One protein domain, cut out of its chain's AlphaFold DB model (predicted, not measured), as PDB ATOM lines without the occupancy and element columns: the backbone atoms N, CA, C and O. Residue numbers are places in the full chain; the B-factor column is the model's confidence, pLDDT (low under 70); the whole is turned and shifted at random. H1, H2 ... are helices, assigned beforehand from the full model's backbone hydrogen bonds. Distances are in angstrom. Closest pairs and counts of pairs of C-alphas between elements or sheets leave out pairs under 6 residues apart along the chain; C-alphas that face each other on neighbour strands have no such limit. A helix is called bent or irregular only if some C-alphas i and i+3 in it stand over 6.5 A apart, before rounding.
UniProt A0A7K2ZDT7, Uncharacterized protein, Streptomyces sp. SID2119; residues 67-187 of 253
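This is residues 67 to 187 of the 253 residues of an uncharacterized protein of Streptomyces sp. SID2119 (UniProt A0A7K2ZDT7). A helical hairpin of H4 and H5 makes the core of this domain, with H2 crossing H5 on one side and H7 crossing it on the other. H1 folds back beside H2 at one end of the longest axis, H6 runs beside H4, and H8 lies toward the other end, near H7 but loosely placed. The printed part has 121 residues with eight named helices, H1 to H8 in order along the chain, and no named strand; the class is all helix. The whole is compact and rounded, with a radius of gyration of the C-alphas of 13.5 A and spans of 39 by 31 by 27 A.

Begin with H1, residues 67 to 75, and H2, residues 80 to 87, a helical hairpin whose closest C-alphas, of Glu 69 and Leu 82, are 6.9 A apart; they run opposite ways at a steep tilt of 36 degrees, only just beyond shallow. H3, residues 95 to 99, meets H4, residues 101 to 116, only through their link. H3 and H4 are irregular: C-alphas 96 and 99 are 7.2 A apart, C-alphas 106 and 109 7.6 A, and H4 has a kink of 55 degrees near residue 108. Next look at H5, residues 121 to 134, the hub, which touches H2, H3, H4 and H7. H4 and H5 form a hairpin at a shallow tilt of 15 degrees, with the C-alphas of Ala 115 and Arg 124 closest at 4.5 A. H2 touches H5 about perpendicular, at 89 degrees, with the C-alphas of Ala 87 and Leu 127 closest at 5.3 A. H6, residues 141 to 149, touches residues 105 to 109 of H4, running the same way at 15 degrees; the closest C-alphas, of Asp 109 and Val 146, are 6.1 A apart. H7, residues 151 to 163, touches H5 at 72 degrees, only just about perpendicular, with the C-alphas of Ala 125 and Ala 157 closest at 4.7 A. H8, residues 173 to 184, touches no helix. O i to N i+4 pairs are all within hydrogen-bond range in H1, H2, H5, H6 and H7, but 7 of 8 in H8, 4 of 12 in H4 and 0 of 1 in H3, where O i to N i+3 gives 9 of 13 in H4 and 1 of 2 in H3.

Find C-alpha 67 at (-5.779, 16.582, -38.460), where H1 begins. H4 spans 22.0 A, and H5 runs 20.0 A from C-alpha 121 at (4.454, 19.386, -15.799). H7 measures 18.0 A; H8 runs 17.1 A to C-alpha 184 at (26.528, 25.743, -30.257).

The C-alphas of Arg 68 and Pro 187, 41.1 A apart, are the two farthest apart. The printed part has no cut, and no link is long. Mean pLDDT of the printed part is 71.3; residues 92 to 102 and 160 to 187 are among those under 70.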
ATOM      1  N   ASP A  67      -6.294  15.812 -37.344       73.38
ATOM      2  CA  ASP A  67      -5.779  16.582 -38.460       73.38
ATOM      3  C   ASP A  67      -6.651  17.803 -38.721       73.38
ATOM      4  O   ASP A  67      -6.119  18.888 -38.913       73.38
ATOM      5  N   ARG A  68      -7.982  17.695 -38.595       78.06
ATOM      6  CA  ARG A  68      -8.876  18.858 -38.766       78.06
ATOM      7  C   ARG A  68      -8.660  19.955 -37.738       78.06
ATOM      8  O   ARG A  68      -8.833  21.129 -38.046       78.06
ATOM      9  N   GLU A  69      -8.329  19.593 -36.502       80.62
ATOM     10  CA  GLU A  69      -8.002  20.601 -35.492       80.62
ATOM     11  C   GLU A  69      -6.665  21.278 -35.830       80.62
ATOM     12  O   GLU A  69      -6.557  22.498 -35.724       80.62
ATOM     13  N   VAL A  70      -5.673  20.529 -36.321       77.75
ATOM     14  CA  VAL A  70      -4.404  21.115 -36.785       77.75
ATOM     15  C   VAL A  70      -4.622  22.002 -38.020       77.75
ATOM     16  O   VAL A  70      -4.117  23.121 -38.056       77.75
ATOM     17  N   GLU A  71      -5.429  21.559 -38.985       78.56
ATOM     18  CA  GLU A  71      -5.840  22.325 -40.170       78.56
ATOM     19  C   GLU A  71      -6.605  23.603 -39.800       78.56
ATOM     20  O   GLU A  71      -6.396  24.644 -40.422       78.56
ATOM     21  N   SER A  72      -7.458  23.567 -38.770       82.81
ATOM     22  CA  SER A  72      -8.153  24.762 -38.272       82.81
ATOM     23  C   SER A  72      -7.173  25.752 -37.639       82.81
ATOM     24  O   SER A  72      -7.233  26.939 -37.942       82.81
ATOM     25  N   LEU A  73      -6.178  25.290 -36.872       79.75
ATOM     26  CA  LEU A  73      -5.092  26.160 -36.387       79.75
ATOM     27  C   LEU A  73      -4.280  26.798 -37.527       79.75
ATOM     28  O   LEU A  73      -3.830  27.941 -37.408       79.75
ATOM     29  N   LEU A  74      -4.079  26.052 -38.616       77.19
ATOM     30  CA  LEU A  74      -3.384  26.518 -39.815       77.19
ATOM     31  C   LEU A  74      -4.212  27.549 -40.600       77.19
ATOM     32  O   LEU A  74      -3.649  28.527 -41.089       77.19
ATOM     33  N   SER A  75      -5.527  27.342 -40.705       78.38
ATOM     34  CA  SER A  75      -6.429  28.129 -41.564       78.38
ATOM     35  C   SER A  75      -7.051  29.330 -40.848       78.38
ATOM     36  O   SER A  75      -7.048  30.439 -41.380       78.38
ATOM     37  N   ASP A  76      -7.559  29.119 -39.634       79.75
ATOM     38  CA  ASP A  76      -8.288  30.114 -38.836       79.75
ATOM     39  C   ASP A  76      -7.353  30.892 -37.891       79.75
ATOM     40  O   ASP A  76      -7.714  31.938 -37.342       79.75
ATOM     41  N   GLY A  77      -6.118  30.409 -37.736       74.81
ATOM     42  CA  GLY A  77      -5.097  30.989 -36.877       74.81
ATOM     43  C   GLY A  77      -5.138  30.464 -35.439       74.81
ATOM     44  O   GLY A  77      -5.837  29.515 -35.099       74.81
ATOM     45  N   TRP A  78      -4.322  31.079 -34.578       82.12
ATOM     46  CA  TRP A  78      -4.096  30.612 -33.207       82.12
ATOM     47  C   TRP A  78      -5.357  30.637 -32.326       82.12
ATOM     48  O   TRP A  78      -5.823  31.718 -31.955       82.12
ATOM     49  N   ASP A  79      -5.806  29.460 -31.880       84.38
ATOM     50  CA  ASP A  79      -6.774  29.285 -30.789       84.38
ATOM     51  C   ASP A  79      -6.117  28.533 -29.608       84.38
ATOM     52  O   ASP A  79      -5.754  27.358 -29.744       84.38
ATOM     53  N   PRO A  80      -5.985  29.163 -28.421       81.00
ATOM     54  CA  PRO A  80      -5.379  28.529 -27.251       81.00
ATOM     55  C   PRO A  80      -6.163  27.309 -26.741       81.00
ATOM     56  O   PRO A  80      -5.566  26.366 -26.221       81.00
ATOM     57  N   SER A  81      -7.488  27.292 -26.893       83.81
ATOM     58  CA  SER A  81      -8.329  26.169 -26.462       83.81
ATOM     59  C   SER A  81      -8.098  24.946 -27.341       83.81
ATOM     60  O   SER A  81      -8.039  23.818 -26.845       83.81
ATOM     61  N   LEU A  82      -7.944  25.175 -28.644       84.31
ATOM     62  CA  LEU A  82      -7.684  24.133 -29.624       84.31
ATOM     63  C   LEU A  82      -6.243  23.610 -29.513       84.31
ATOM     64  O   LEU A  82      -6.034  22.398 -29.479       84.31
ATOM     65  N   ALA A  83      -5.264  24.492 -29.292       83.00
ATOM     66  CA  ALA A  83      -3.881  24.104 -29.009       83.00
ATOM     67  C   ALA A  83      -3.753  23.229 -27.748       83.00
ATOM     68  O   ALA A  83      -3.056  22.211 -27.756       83.00
ATOM     69  N   LEU A  84      -4.471  23.567 -26.671       83.06
ATOM     70  CA  LEU A  84      -4.519  22.739 -25.461       83.06
ATOM     71  C   LEU A  84      -5.201  21.392 -25.702       83.06
ATOM     72  O   LEU A  84      -4.798  20.388 -25.111       83.06
ATOM     73  N   ARG A  85      -6.232  21.352 -26.551       82.75
ATOM     74  CA  ARG A  85      -6.902  20.102 -26.911       82.75
ATOM     75  C   ARG A  85      -5.963  19.185 -27.679       82.75
ATOM     76  O   ARG A  85      -5.869  18.021 -27.309       82.75
ATOM     77  N   ILE A  86      -5.211  19.725 -28.640       81.94
ATOM     78  CA  ILE A  86      -4.157  19.003 -29.359       81.94
ATOM     79  C   ILE A  86      -3.091  18.489 -28.387       81.94
ATOM     80  O   ILE A  86      -2.771  17.304 -28.409       81.94
ATOM     81  N   ALA A  87      -2.598  19.329 -27.474       81.50
ATOM     82  CA  ALA A  87      -1.560  18.938 -26.518       81.50
ATOM     83  C   ALA A  87      -2.005  17.843 -25.530       81.50
ATOM     84  O   ALA A  87      -1.185  17.052 -25.065       81.50
ATOM     85  N   ARG A  88      -3.298  17.774 -25.199       82.50
ATOM     86  CA  ARG A  88      -3.860  16.747 -24.303       82.50
ATOM     87  C   ARG A  88      -4.092  15.399 -24.982       82.50
ATOM     88  O   ARG A  88      -4.451  14.445 -24.294       82.50
ATOM     89  N   ARG A  89      -3.929  15.305 -26.303       74.75
ATOM     90  CA  ARG A  89      -4.164  14.052 -27.023       74.75
ATOM     91  C   ARG A  89      -3.137  12.996 -26.636       74.75
ATOM     92  O   ARG A  89      -1.974  13.329 -26.409       74.75
ATOM     93  N   PRO A  90      -3.544  11.716 -26.583       68.06
ATOM     94  CA  PRO A  90      -2.602  10.628 -26.381       68.06
ATOM     95  C   PRO A  90      -1.660  10.525 -27.580       68.06
ATOM     96  O   PRO A  90      -0.444  10.492 -27.375       68.06
ATOM     97  N   GLU A  91      -2.217  10.571 -28.794       70.12
ATOM     98  CA  GLU A  91      -1.475  10.432 -30.040       70.12
ATOM     99  C   GLU A  91      -0.946  11.784 -30.550       70.12
ATOM    100  O   GLU A  91      -1.653  12.799 -30.500       70.12
ATOM    101  N   PRO A  92       0.317  11.817 -30.992       64.50
ATOM    102  CA  PRO A  92       0.925  12.987 -31.608       64.50
ATOM    103  C   PRO A  92       0.292  13.439 -32.941       64.50
ATOM    104  O   PRO A  92      -0.185  12.589 -33.682       64.50
ATOM    105  N   PRO A  93       0.377  14.735 -33.326       68.44
ATOM    106  CA  PRO A  93       0.029  15.187 -34.677       68.44
ATOM    107  C   PRO A  93       0.889  14.499 -35.743       68.44
ATOM    108  O   PRO A  93       2.101  14.319 -35.540       68.44
ATOM    109  N   ASP A  94       0.280  14.155 -36.881       69.81
ATOM    110  CA  ASP A  94       0.955  13.450 -37.971       69.81
ATOM    111  C   ASP A  94       2.106  14.306 -38.547       69.81
ATOM    112  O   ASP A  94       1.894  15.449 -38.968       69.81
ATOM    113  N   PRO A  95       3.349  13.785 -38.604       58.75
ATOM    114  CA  PRO A  95       4.451  14.455 -39.291       58.75
ATOM    115  C   PRO A  95       4.219  14.646 -40.800       58.75
ATOM    116  O   PRO A  95       4.956  15.405 -41.424       58.75
ATOM    117  N   ALA A  96       3.236  13.992 -41.427       63.81
ATOM    118  CA  ALA A  96       2.857  14.239 -42.816       63.81
ATOM    119  C   ALA A  96       2.381  15.680 -43.052       63.81
ATOM    120  O   ALA A  96       2.613  16.208 -44.140       63.81
ATOM    121  N   LEU A  97       1.845  16.344 -42.020       64.62
ATOM    122  CA  LEU A  97       1.484  17.761 -42.060       64.62
ATOM    123  C   LEU A  97       2.714  18.686 -42.134       64.62
ATOM    124  O   LEU A  97       2.561  19.873 -42.413       64.62
ATOM    125  N   ALA A  98       3.945  18.168 -41.963       58.53
ATOM    126  CA  ALA A  98       5.208  18.929 -41.937       58.53
ATOM    127  C   ALA A  98       5.449  19.894 -43.099       58.53
ATOM    128  O   ALA A  98       6.164  20.878 -42.909       58.53
ATOM    129  N   GLY A  99       4.855  19.659 -44.271       60.28
ATOM    130  CA  GLY A  99       4.916  20.616 -45.378       60.28
ATOM    131  C   GLY A  99       4.174  21.925 -45.084       60.28
ATOM    132  O   GLY A  99       4.645  23.006 -45.435       60.28
ATOM    133  N   GLU A 100       3.047  21.844 -44.382       66.38
ATOM    134  CA  GLU A 100       2.182  22.980 -44.040       66.38
ATOM    135  C   GLU A 100       2.585  23.630 -42.714       66.38
ATOM    136  O   GLU A 100       2.368  24.823 -42.503       66.38
ATOM    137  N   LEU A 101       3.300  22.878 -41.874       66.31
ATOM    138  CA  LEU A 101       3.829  23.300 -40.578       66.31
ATOM    139  C   LEU A 101       4.702  24.563 -40.617       66.31
ATOM    140  O   LEU A 101       4.824  25.247 -39.601       66.31
ATOM    141  N   HIS A 102       5.248  24.952 -41.776       66.75
ATOM    142  CA  HIS A 102       5.935  26.241 -41.897       66.75
ATOM    143  C   HIS A 102       5.034  27.437 -41.522       66.75
ATOM    144  O   HIS A 102       5.535  28.429 -40.993       66.75
ATOM    145  N   LEU A 103       3.715  27.309 -41.719       70.88
ATOM    146  CA  LEU A 103       2.719  28.327 -41.385       70.88
ATOM    147  C   LEU A 103       2.522  28.490 -39.877       70.88
ATOM    148  O   LEU A 103       2.051  29.539 -39.459       70.88
ATOM    149  N   LEU A 104       2.894  27.492 -39.067       70.25
ATOM    150  CA  LEU A 104       2.807  27.547 -37.602       70.25
ATOM    151  C   LEU A 104       4.094  28.063 -36.950       70.25
ATOM    152  O   LEU A 104       4.093  28.381 -35.760       70.25
ATOM    153  N   ARG A 105       5.186  28.207 -37.711       78.25
ATOM    154  CA  ARG A 105       6.481  28.683 -37.189       78.25
ATOM    155  C   ARG A 105       6.407  30.101 -36.635       78.25
ATOM    156  O   ARG A 105       7.014  30.401 -35.612       78.25
ATOM    157  N   ASN A 106       5.603  30.961 -37.256       77.31
ATOM    158  CA  ASN A 106       5.331  32.315 -36.761       77.31
ATOM    159  C   ASN A 106       4.536  32.330 -35.436       77.31
ATOM    160  O   ASN A 106       4.496  33.355 -34.760       77.31
ATOM    161  N   GLN A 107       3.920  31.209 -35.048       77.69
ATOM    162  CA  GLN A 107       3.152  31.054 -33.813       77.69
ATOM    163  C   GLN A 107       3.954  30.361 -32.703       77.69
ATOM    164  O   GLN A 107       3.402  30.121 -31.632       77.69
ATOM    165  N   LEU A 108       5.248  30.079 -32.903       82.62
ATOM    166  CA  LEU A 108       6.099  29.392 -31.923       82.62
ATOM    167  C   LEU A 108       6.048  30.033 -30.524       82.62
ATOM    168  O   LEU A 108       5.927  29.340 -29.519       82.62
ATOM    169  N   ASP A 109       6.065  31.364 -30.463       85.06
ATOM    170  CA  ASP A 109       5.955  32.124 -29.211       85.06
ATOM    171  C   ASP A 109       4.624  31.860 -28.485       85.06
ATOM    172  O   ASP A 109       4.583  31.696 -27.267       85.06
ATOM    173  N   ARG A 110       3.534  31.720 -29.248       82.44
ATOM    174  CA  ARG A 110       2.189  31.451 -28.724       82.44
ATOM    175  C   ARG A 110       2.025  30.016 -28.233       82.44
ATOM    176  O   ARG A 110       1.236  29.795 -27.325       82.44
ATOM    177  N   TRP A 111       2.788  29.069 -28.777       80.12
ATOM    178  CA  TRP A 111       2.865  27.703 -28.256       80.12
ATOM    179  C   TRP A 111       3.666  27.610 -26.953       80.12
ATOM    180  O   TRP A 111       3.316  26.822 -26.073       80.12
ATOM    181  N   LEU A 112       4.730  28.410 -26.815       82.12
ATOM    182  CA  LEU A 112       5.626  28.358 -25.657       82.12
ATOM    183  C   LEU A 112       5.142  29.203 -24.472       82.12
ATOM    184  O   LEU A 112       5.345  28.796 -23.331       82.12
ATOM    185  N   ALA A 113       4.436  30.313 -24.701       83.81
ATOM    186  CA  ALA A 113       3.899  31.139 -23.617       83.81
ATOM    187  C   ALA A 113       2.959  30.373 -22.647       83.81
ATOM    188  O   ALA A 113       3.100  30.531 -21.434       83.81
ATOM    189  N   PRO A 114       2.052  29.486 -23.105       75.38
ATOM    190  CA  PRO A 114       1.262  28.632 -22.218       75.38
ATOM    191  C   PRO A 114       2.091  27.565 -21.497       75.38
ATOM    192  O   PRO A 114       1.736  27.181 -20.385       75.38
ATOM    193  N   ALA A 115       3.181  27.083 -22.100       74.69
ATOM    194  CA  ALA A 115       4.085  26.135 -21.448       74.69
ATOM    195  C   ALA A 115       4.914  26.800 -20.332       74.69
ATOM    196  O   ALA A 115       5.277  26.137 -19.364       74.69
ATOM    197  N   ASP A 116       5.177  28.103 -20.455       77.94
ATOM    198  CA  ASP A 116       5.806  28.939 -19.424       77.94
ATOM    199  C   ASP A 116       4.834  29.308 -18.295       77.94
ATOM    200  O   ASP A 116       5.213  29.419 -17.129       77.94
ATOM    201  N   SER A 117       3.544  29.438 -18.617       72.31
ATOM    202  CA  SER A 117       2.507  29.642 -17.608       72.31
ATOM    203  C   SER A 117       2.367  28.405 -16.707       72.31
ATOM    204  O   SER A 117       2.445  27.270 -17.175       72.31
ATOM    205  N   SER A 118       2.183  28.618 -15.401       59.38
ATOM    206  CA  SER A 118       2.205  27.583 -14.356       59.38
ATOM    207  C   SER A 118       1.080  26.542 -14.507       59.38
ATOM    208  O   SER A 118       0.055  26.602 -13.832       59.38
ATOM    209  N   GLY A 119       1.265  25.585 -15.414       68.81
ATOM    210  CA  GLY A 119       0.407  24.423 -15.627       68.81
ATOM    211  C   GLY A 119       1.086  23.113 -15.206       68.81
ATOM    212  O   GLY A 119       2.277  23.097 -14.892       68.81
ATOM    213  N   PRO A 120       0.353  21.983 -15.211       72.50
ATOM    214  CA  PRO A 120       0.921  20.675 -14.900       72.50
ATOM    215  C   PRO A 120       2.139  20.358 -15.780       72.50
ATOM    216  O   PRO A 120       2.073  20.507 -17.000       72.50
ATOM    217  N   ALA A 121       3.216  19.862 -15.166       72.19
ATOM    218  CA  ALA A 121       4.454  19.386 -15.799       72.19
ATOM    219  C   ALA A 121       4.232  18.638 -17.130       72.19
ATOM    220  O   ALA A 121       4.680  19.077 -18.189       72.19
ATOM    221  N   ALA A 122       3.401  17.593 -17.102       73.38
ATOM    222  CA  ALA A 122       3.080  16.785 -18.278       73.38
ATOM    223  C   ALA A 122       2.443  17.586 -19.432       73.38
ATOM    224  O   ALA A 122       2.706  17.303 -20.600       73.38
ATOM    225  N   LEU A 123       1.624  18.598 -19.129       76.75
ATOM    226  CA  LEU A 123       1.003  19.448 -20.146       76.75
ATOM    227  C   LEU A 123       2.023  20.411 -20.768       76.75
ATOM    228  O   LEU A 123       1.989  20.618 -21.979       76.75
ATOM    229  N   ARG A 124       2.953  20.953 -19.967       77.31
ATOM    230  CA  ARG A 124       4.060  21.789 -20.463       77.31
ATOM    231  C   ARG A 124       4.947  20.998 -21.423       77.31
ATOM    232  O   ARG A 124       5.195  21.453 -22.538       77.31
ATOM    233  N   ALA A 125       5.331  19.781 -21.035       76.75
ATOM    234  CA  ALA A 125       6.110  18.881 -21.883       76.75
ATOM    235  C   ALA A 125       5.377  18.529 -23.185       76.75
ATOM    236  O   ALA A 125       5.974  18.557 -24.260       76.75
ATOM    237  N   ARG A 126       4.064  18.278 -23.120       79.25
ATOM    238  CA  ARG A 126       3.233  18.026 -24.305       79.25
ATOM    239  C   ARG A 126       3.125  19.230 -25.240       79.25
ATOM    240  O   ARG A 126       3.221  19.049 -26.451       79.25
ATOM    241  N   LEU A 127       2.944  20.439 -24.708       80.69
ATOM    242  CA  LEU A 127       2.886  21.673 -25.501       80.69
ATOM    243  C   LEU A 127       4.211  21.947 -26.211       80.69
ATOM    244  O   LEU A 127       4.219  22.206 -27.412       80.69
ATOM    245  N   LEU A 128       5.327  21.815 -25.490       79.69
ATOM    246  CA  LEU A 128       6.664  21.917 -26.067       79.69
ATOM    247  C   LEU A 128       6.873  20.884 -27.177       79.69
ATOM    248  O   LEU A 128       7.387  21.199 -28.248       79.69
ATOM    249  N   TRP A 129       6.465  19.645 -26.926       77.50
ATOM    250  CA  TRP A 129       6.617  18.558 -27.877       77.50
ATOM    251  C   TRP A 129       5.792  18.792 -29.152       77.50
ATOM    252  O   TRP A 129       6.313  18.621 -30.256       77.50
ATOM    253  N   CYS A 130       4.555  19.288 -29.016       78.31
ATOM    254  CA  CYS A 130       3.756  19.736 -30.155       78.31
ATOM    255  C   CYS A 130       4.476  20.865 -30.902       78.31
ATOM    256  O   CYS A 130       4.668  20.757 -32.105       78.31
ATOM    257  N   ALA A 131       4.971  21.892 -30.206       80.44
ATOM    258  CA  ALA A 131       5.689  23.000 -30.835       80.44
ATOM    259  C   ALA A 131       6.912  22.532 -31.645       80.44
ATOM    260  O   ALA A 131       7.118  22.986 -32.765       80.44
ATOM    261  N   LEU A 132       7.699  21.589 -31.122       77.94
ATOM    262  CA  LEU A 132       8.895  21.066 -31.793       77.94
ATOM    263  C   LEU A 132       8.572  20.176 -32.999       77.94
ATOM    264  O   LEU A 132       9.276  20.233 -34.007       77.94
ATOM    265  N   ARG A 133       7.503  19.375 -32.925       75.31
ATOM    266  CA  ARG A 133       7.008  18.576 -34.059       75.31
ATOM    267  C   ARG A 133       6.408  19.453 -35.149       75.31
ATOM    268  O   ARG A 133       6.647  19.200 -36.324       75.31
ATOM    269  N   LEU A 134       5.678  20.491 -34.745       72.88
ATOM    270  CA  LEU A 134       5.080  21.487 -35.629       72.88
ATOM    271  C   LEU A 134       6.112  22.497 -36.156       72.88
ATOM    272  O   LEU A 134       5.836  23.207 -37.109       72.88
ATOM    273  N   CYS A 135       7.309  22.575 -35.575       74.25
ATOM    274  CA  CYS A 135       8.390  23.453 -36.027       74.25
ATOM    275  C   CYS A 135       9.713  22.677 -36.105       74.25
ATOM    276  O   CYS A 135      10.629  22.931 -35.311       74.25
ATOM    277  N   PRO A 136       9.847  21.733 -37.055       73.81
ATOM    278  CA  PRO A 136      11.067  20.955 -37.171       73.81
ATOM    279  C   PRO A 136      12.248  21.845 -37.584       73.81
ATOM    280  O   PRO A 136      12.109  22.835 -38.315       73.81
ATOM    281  N   ALA A 137      13.437  21.468 -37.116       71.81
ATOM    282  CA  ALA A 137      14.692  22.082 -37.537       71.81
ATOM    283  C   ALA A 137      14.894  21.934 -39.068       71.81
ATOM    284  O   ALA A 137      14.431  20.950 -39.648       71.81
ATOM    285  N   PRO A 138      15.624  22.855 -39.733       74.06
ATOM    286  CA  PRO A 138      16.445  23.930 -39.162       74.06
ATOM    287  C   PRO A 138      15.631  25.151 -38.710       74.06
ATOM    288  O   PRO A 138      14.673  25.527 -39.378       74.06
ATOM    289  N   TRP A 139      16.031  25.782 -37.600       77.94
ATOM    290  CA  TRP A 139      15.398  27.000 -37.075       77.94
ATOM    291  C   TRP A 139      16.069  28.279 -37.585       77.94
ATOM    292  O   TRP A 139      17.291  28.322 -37.760       77.94
ATOM    293  N   SER A 140      15.267  29.319 -37.804       80.75
ATOM    294  CA  SER A 140      15.728  30.675 -38.103       80.75
ATOM    295  C   SER A 140      16.315  31.353 -36.854       80.75
ATOM    296  O   SER A 140      16.201  30.850 -35.735       80.75
ATOM    297  N   ALA A 141      16.958  32.511 -37.039       78.06
ATOM    298  CA  ALA A 141      17.486  33.308 -35.930       78.06
ATOM    299  C   ALA A 141      16.375  33.740 -34.956       78.06
ATOM    300  O   ALA A 141      16.546  33.644 -33.743       78.06
ATOM    301  N   ASP A 142      15.231  34.158 -35.499       79.56
ATOM    302  CA  ASP A 142      14.090  34.637 -34.719       79.56
ATOM    303  C   ASP A 142      13.455  33.501 -33.913       79.56
ATOM    304  O   ASP A 142      13.158  33.656 -32.731       79.56
ATOM    305  N   GLU A 143      13.329  32.314 -34.507       81.25
ATOM    306  CA  GLU A 143      12.830  31.124 -33.813       81.25
ATOM    307  C   GLU A 143      13.793  30.667 -32.713       81.25
ATOM    308  O   GLU A 143      13.365  30.341 -31.607       81.25
ATOM    309  N   ALA A 144      15.102  30.697 -32.975       82.19
ATOM    310  CA  ALA A 144      16.111  30.405 -31.961       82.19
ATOM    311  C   ALA A 144      16.074  31.421 -30.807       82.19
ATOM    312  O   ALA A 144      16.254  31.037 -29.651       82.19
ATOM    313  N   ALA A 145      15.807  32.700 -31.090       81.69
ATOM    314  CA  ALA A 145      15.623  33.720 -30.063       81.69
ATOM    315  C   ALA A 145      14.372  33.448 -29.211       81.69
ATOM    316  O   ALA A 145      14.431  33.569 -27.988       81.69
ATOM    317  N   VAL A 146      13.270  33.013 -29.833       85.50
ATOM    318  CA  VAL A 146      12.052  32.584 -29.128       85.50
ATOM    319  C   VAL A 146      12.350  31.391 -28.213       85.50
ATOM    320  O   VAL A 146      12.077  31.474 -27.016       85.50
ATOM    321  N   PHE A 147      12.995  30.331 -28.711       82.31
ATOM    322  CA  PHE A 147      13.430  29.211 -27.865       82.31
ATOM    323  C   PHE A 147      14.364  29.660 -26.734       82.31
ATOM    324  O   PHE A 147      14.255  29.167 -25.616       82.31
ATOM    325  N   GLY A 148      15.247  30.626 -26.997       81.25
ATOM    326  CA  GLY A 148      16.125  31.220 -25.994       81.25
ATOM    327  C   GLY A 148      15.365  31.915 -24.861       81.25
ATOM    328  O   GLY A 148      15.738  31.761 -23.698       81.25
ATOM    329  N   ARG A 149      14.280  32.641 -25.168       83.88
ATOM    330  CA  ARG A 149      13.428  33.276 -24.143       83.88
ATOM    331  C   ARG A 149      12.798  32.251 -23.204       83.88
ATOM    332  O   ARG A 149      12.738  32.503 -22.006       83.88
ATOM    333  N   TYR A 150      12.403  31.100 -23.744       83.00
ATOM    334  CA  TYR A 150      11.771  30.007 -23.002       83.00
ATOM    335  C   TYR A 150      12.744  28.877 -22.630       83.00
ATOM    336  O   TYR A 150      12.309  27.780 -22.293       83.00
ATOM    337  N   ALA A 151      14.062  29.116 -22.661       80.06
ATOM    338  CA  ALA A 151      15.065  28.057 -22.510       80.06
ATOM    339  C   ALA A 151      14.933  27.261 -21.199       80.06
ATOM    340  O   ALA A 151      15.194  26.059 -21.201       80.06
ATOM    341  N   GLY A 152      14.500  27.904 -20.107       77.62
ATOM    342  CA  GLY A 152      14.200  27.231 -18.836       77.62
ATOM    343  C   GLY A 152      13.071  26.212 -18.983       77.62
ATOM    344  O   GLY A 152      13.289  25.030 -18.765       77.62
ATOM    345  N   VAL A 153      11.913  26.646 -19.491       78.94
ATOM    346  CA  VAL A 153      10.751  25.781 -19.774       78.94
ATOM    347  C   VAL A 153      11.119  24.631 -20.698       78.94
ATOM    348  O   VAL A 153      10.701  23.497 -20.474       78.94
ATOM    349  N   VAL A 154      11.904  24.921 -21.739       77.69
ATOM    350  CA  VAL A 154      12.333  23.903 -22.694       77.69
ATOM    351  C   VAL A 154      13.217  22.867 -22.003       77.69
ATOM    352  O   VAL A 154      12.980  21.676 -22.166       77.69
ATOM    353  N   THR A 155      14.192  23.303 -21.202       77.81
ATOM    354  CA  THR A 155      15.115  22.410 -20.483       77.81
ATOM    355  C   THR A 155      14.383  21.571 -19.436       77.81
ATOM    356  O   THR A 155      14.529  20.353 -19.452       77.81
ATOM    357  N   ASP A 156      13.532  22.188 -18.612       76.31
ATOM    358  CA  ASP A 156      12.755  21.509 -17.570       76.31
ATOM    359  C   ASP A 156      11.851  20.422 -18.164       76.31
ATOM    360  O   ASP A 156      11.843  19.281 -17.710       76.31
ATOM    361  N   ALA A 157      11.113  20.747 -19.228       73.19
ATOM    362  CA  ALA A 157      10.230  19.797 -19.899       73.19
ATOM    363  C   ALA A 157      10.994  18.618 -20.524       73.19
ATOM    364  O   ALA A 157      10.493  17.493 -20.578       73.19
ATOM    365  N   PHE A 158      12.209  18.871 -21.004       70.31
ATOM    366  CA  PHE A 158      13.095  17.858 -21.561       70.31
ATOM    367  C   PHE A 158      13.691  16.951 -20.472       70.31
ATOM    368  O   PHE A 158      13.710  15.734 -20.645       70.31
ATOM    369  N   GLU A 159      14.125  17.508 -19.340       73.62
ATOM    370  CA  GLU A 159      14.590  16.739 -18.177       73.62
ATOM    371  C   GLU A 159      13.470  15.893 -17.565       73.62
ATOM    372  O   GLU A 159      13.687  14.724 -17.237       73.62
ATOM    373  N   GLU A 160      12.256  16.440 -17.479       69.12
ATOM    374  CA  GLU A 160      11.060  15.715 -17.050       69.12
ATOM    375  C   GLU A 160      10.713  14.575 -18.014       69.12
ATOM    376  O   GLU A 160      10.393  13.475 -17.569       69.12
ATOM    377  N   ALA A 161      10.816  14.787 -19.328       64.50
ATOM    378  CA  ALA A 161      10.569  13.736 -20.313       64.50
ATOM    379  C   ALA A 161      11.567  12.574 -20.205       64.50
ATOM    380  O   ALA A 161      11.172  11.411 -20.310       64.50
ATOM    381  N   VAL A 162      12.846  12.890 -19.974       63.69
ATOM    382  CA  VAL A 162      13.927  11.906 -19.809       63.69
ATOM    383  C   VAL A 162      13.817  11.168 -18.470       63.69
ATOM    384  O   VAL A 162      14.092   9.973 -18.409       63.69
ATOM    385  N   SER A 163      13.392  11.855 -17.407       63.44
ATOM    386  CA  SER A 163      13.321  11.296 -16.047       63.44
ATOM    387  C   SER A 163      11.985  10.614 -15.728       63.44
ATOM    388  O   SER A 163      11.920   9.768 -14.840       63.44
ATOM    389  N   GLY A 164      10.911  10.992 -16.424       55.16
ATOM    390  CA  GLY A 164       9.527  10.664 -16.073       55.16
ATOM    391  C   GLY A 164       8.843   9.614 -16.947       55.16
ATOM    392  O   GLY A 164       7.629   9.463 -16.842       55.16
ATOM    393  N   GLY A 165       9.562   8.903 -17.822       49.38
ATOM    394  CA  GLY A 165       8.917   7.992 -18.776       49.38
ATOM    395  C   GLY A 165       7.976   8.742 -19.725       49.38
ATOM    396  O   GLY A 165       6.855   8.305 -19.983       49.38
ATOM    397  N   GLY A 166       8.416   9.911 -20.208       50.31
ATOM    398  CA  GLY A 166       7.756  10.589 -21.318       50.31
ATOM    399  C   GLY A 166       7.768   9.709 -22.574       50.31
ATOM    400  O   GLY A 166       8.513   8.728 -22.623       50.31
ATOM    401  N   PRO A 167       6.953  10.026 -23.597       45.34
ATOM    402  CA  PRO A 167       6.878   9.214 -24.810       45.34
ATOM    403  C   PRO A 167       8.293   8.980 -25.355       45.34
ATOM    404  O   PRO A 167       8.992   9.953 -25.633       45.34
ATOM    405  N   GLU A 168       8.715   7.712 -25.485       46.84
ATOM    406  CA  GLU A 168      10.067   7.288 -25.924       46.84
ATOM    407  C   GLU A 168      10.547   8.016 -27.195       46.84
ATOM    408  O   GLU A 168      11.740   8.187 -27.438       46.84
ATOM    409  N   GLU A 169       9.600   8.526 -27.979       46.84
ATOM    410  CA  GLU A 169       9.803   9.327 -29.176       46.84
ATOM    411  C   GLU A 169      10.494  10.691 -28.948       46.84
ATOM    412  O   GLU A 169      11.084  11.255 -29.872       46.84
ATOM    413  N   LEU A 170      10.475  11.228 -27.721       49.56
ATOM    414  CA  LEU A 170      11.184  12.459 -27.335       49.56
ATOM    415  C   LEU A 170      12.712  12.303 -27.371       49.56
ATOM    416  O   LEU A 170      13.427  13.255 -27.702       49.56
ATOM    417  N   ALA A 171      13.219  11.114 -27.042       46.88
ATOM    418  CA  ALA A 171      14.630  10.904 -26.729       46.88
ATOM    419  C   ALA A 171      15.545  10.816 -27.968       46.88
ATOM    420  O   ALA A 171      16.747  11.059 -27.869       46.88
ATOM    421  N   GLY A 172      14.998  10.491 -29.145       45.25
ATOM    422  CA  GLY A 172      15.797  10.196 -30.339       45.25
ATOM    423  C   GLY A 172      16.194  11.425 -31.159       45.25
ATOM    424  O   GLY A 172      17.346  11.865 -31.166       45.25
ATOM    425  N   SER A 173      15.246  11.978 -31.917       50.47
ATOM    426  CA  SER A 173      15.522  12.951 -32.988       50.47
ATOM    427  C   SER A 173      15.475  14.414 -32.523       50.47
ATOM    428  O   SER A 173      16.364  15.207 -32.862       50.47
ATOM    429  N   CYS A 174      14.484  14.773 -31.702       52.94
ATOM    430  CA  CYS A 174      14.331  16.128 -31.168       52.94
ATOM    431  C   CYS A 174      15.394  16.443 -30.112       52.94
ATOM    432  O   CYS A 174      16.025  17.496 -30.189       52.94
ATOM    433  N   TRP A 175      15.681  15.504 -29.201       54.09
ATOM    434  CA  TRP A 175      16.755  15.653 -28.214       54.09
ATOM    435  C   TRP A 175      18.132  15.834 -28.863       54.09
ATOM    436  O   TRP A 175      18.906  16.705 -28.464       54.09
ATOM    437  N   THR A 176      18.442  15.062 -29.910       57.19
ATOM    438  CA  THR A 176      19.718  15.185 -30.636       57.19
ATOM    439  C   THR A 176      19.848  16.546 -31.330       57.19
ATOM    440  O   THR A 176      20.933  17.133 -31.373       57.19
ATOM    441  N   SER A 177      18.740  17.088 -31.840       59.03
ATOM    442  CA  SER A 177      18.707  18.417 -32.458       59.03
ATOM    443  C   SER A 177      18.842  19.533 -31.416       59.03
ATOM    444  O   SER A 177      19.648  20.447 -31.602       59.03
ATOM    445  N   TRP A 178      18.144  19.409 -30.283       60.66
ATOM    446  CA  TRP A 178      18.229  20.330 -29.148       60.66
ATOM    447  C   TRP A 178      19.631  20.357 -28.529       60.66
ATOM    448  O   TRP A 178      20.231  21.418 -28.402       60.66
ATOM    449  N   THR A 179      20.218  19.197 -28.231       58.72
ATOM    450  CA  THR A 179      21.578  19.101 -27.670       58.72
ATOM    451  C   THR A 179      22.661  19.590 -28.628       58.72
ATOM    452  O   THR A 179      23.688  20.113 -28.194       58.72
ATOM    453  N   ARG A 180      22.464  19.445 -29.943       64.06
ATOM    454  CA  ARG A 180      23.367  20.029 -30.946       64.06
ATOM    455  C   ARG A 180      23.265  21.554 -30.971       64.06
ATOM    456  O   ARG A 180      24.290  22.219 -31.119       64.06
ATOM    457  N   TRP A 181      22.055  22.093 -30.849       63.62
ATOM    458  CA  TRP A 181      21.821  23.532 -30.767       63.62
ATOM    459  C   TRP A 181      22.382  24.117 -29.466       63.62
ATOM    460  O   TRP A 181      23.137  25.088 -29.513       63.62
ATOM    461  N   SER A 182      22.130  23.471 -28.324       56.78
ATOM    462  CA  SER A 182      22.573  23.963 -27.022       56.78
ATOM    463  C   SER A 182      24.100  23.982 -26.887       56.78
ATOM    464  O   SER A 182      24.674  24.929 -26.363       56.78
ATOM    465  N   ARG A 183      24.805  23.003 -27.466       60.59
ATOM    466  CA  ARG A 183      26.280  23.016 -27.519       60.59
ATOM    467  C   ARG A 183      26.862  24.116 -28.411       60.59
ATOM    468  O   ARG A 183      28.033  24.447 -28.258       60.59
ATOM    469  N   ARG A 184      26.088  24.656 -29.361       59.41
ATOM    470  CA  ARG A 184      26.528  25.743 -30.257       59.41
ATOM    471  C   ARG A 184      26.334  27.137 -29.662       59.41
ATOM    472  O   ARG A 184      26.959  28.066 -30.164       59.41
ATOM    473  N   CYS A 185      25.536  27.274 -28.606       47.19
ATOM    474  CA  CYS A 185      25.403  28.509 -27.836       47.19
ATOM    475  C   CYS A 185      26.039  28.294 -26.452       47.19
ATOM    476  O   CYS A 185      25.345  27.851 -25.537       47.19
ATOM    477  N   PRO A 186      27.354  28.526 -26.272       43.69
ATOM    478  CA  PRO A 186      27.967  28.369 -24.959       43.69
ATOM    479  C   PRO A 186      27.339  29.362 -23.966       43.69
ATOM    480  O   PRO A 186      27.011  30.485 -24.362       43.69
ATOM    481  N   PRO A 187      27.186  28.992 -22.679       42.34
ATOM    482  CA  PRO A 187      26.782  29.950 -21.662       42.34
ATOM    483  C   PRO A 187      27.801  31.090 -21.652       42.34
ATOM    484  O   PRO A 187      29.011  30.858 -21.578       42.34
TER     485      PRO A 187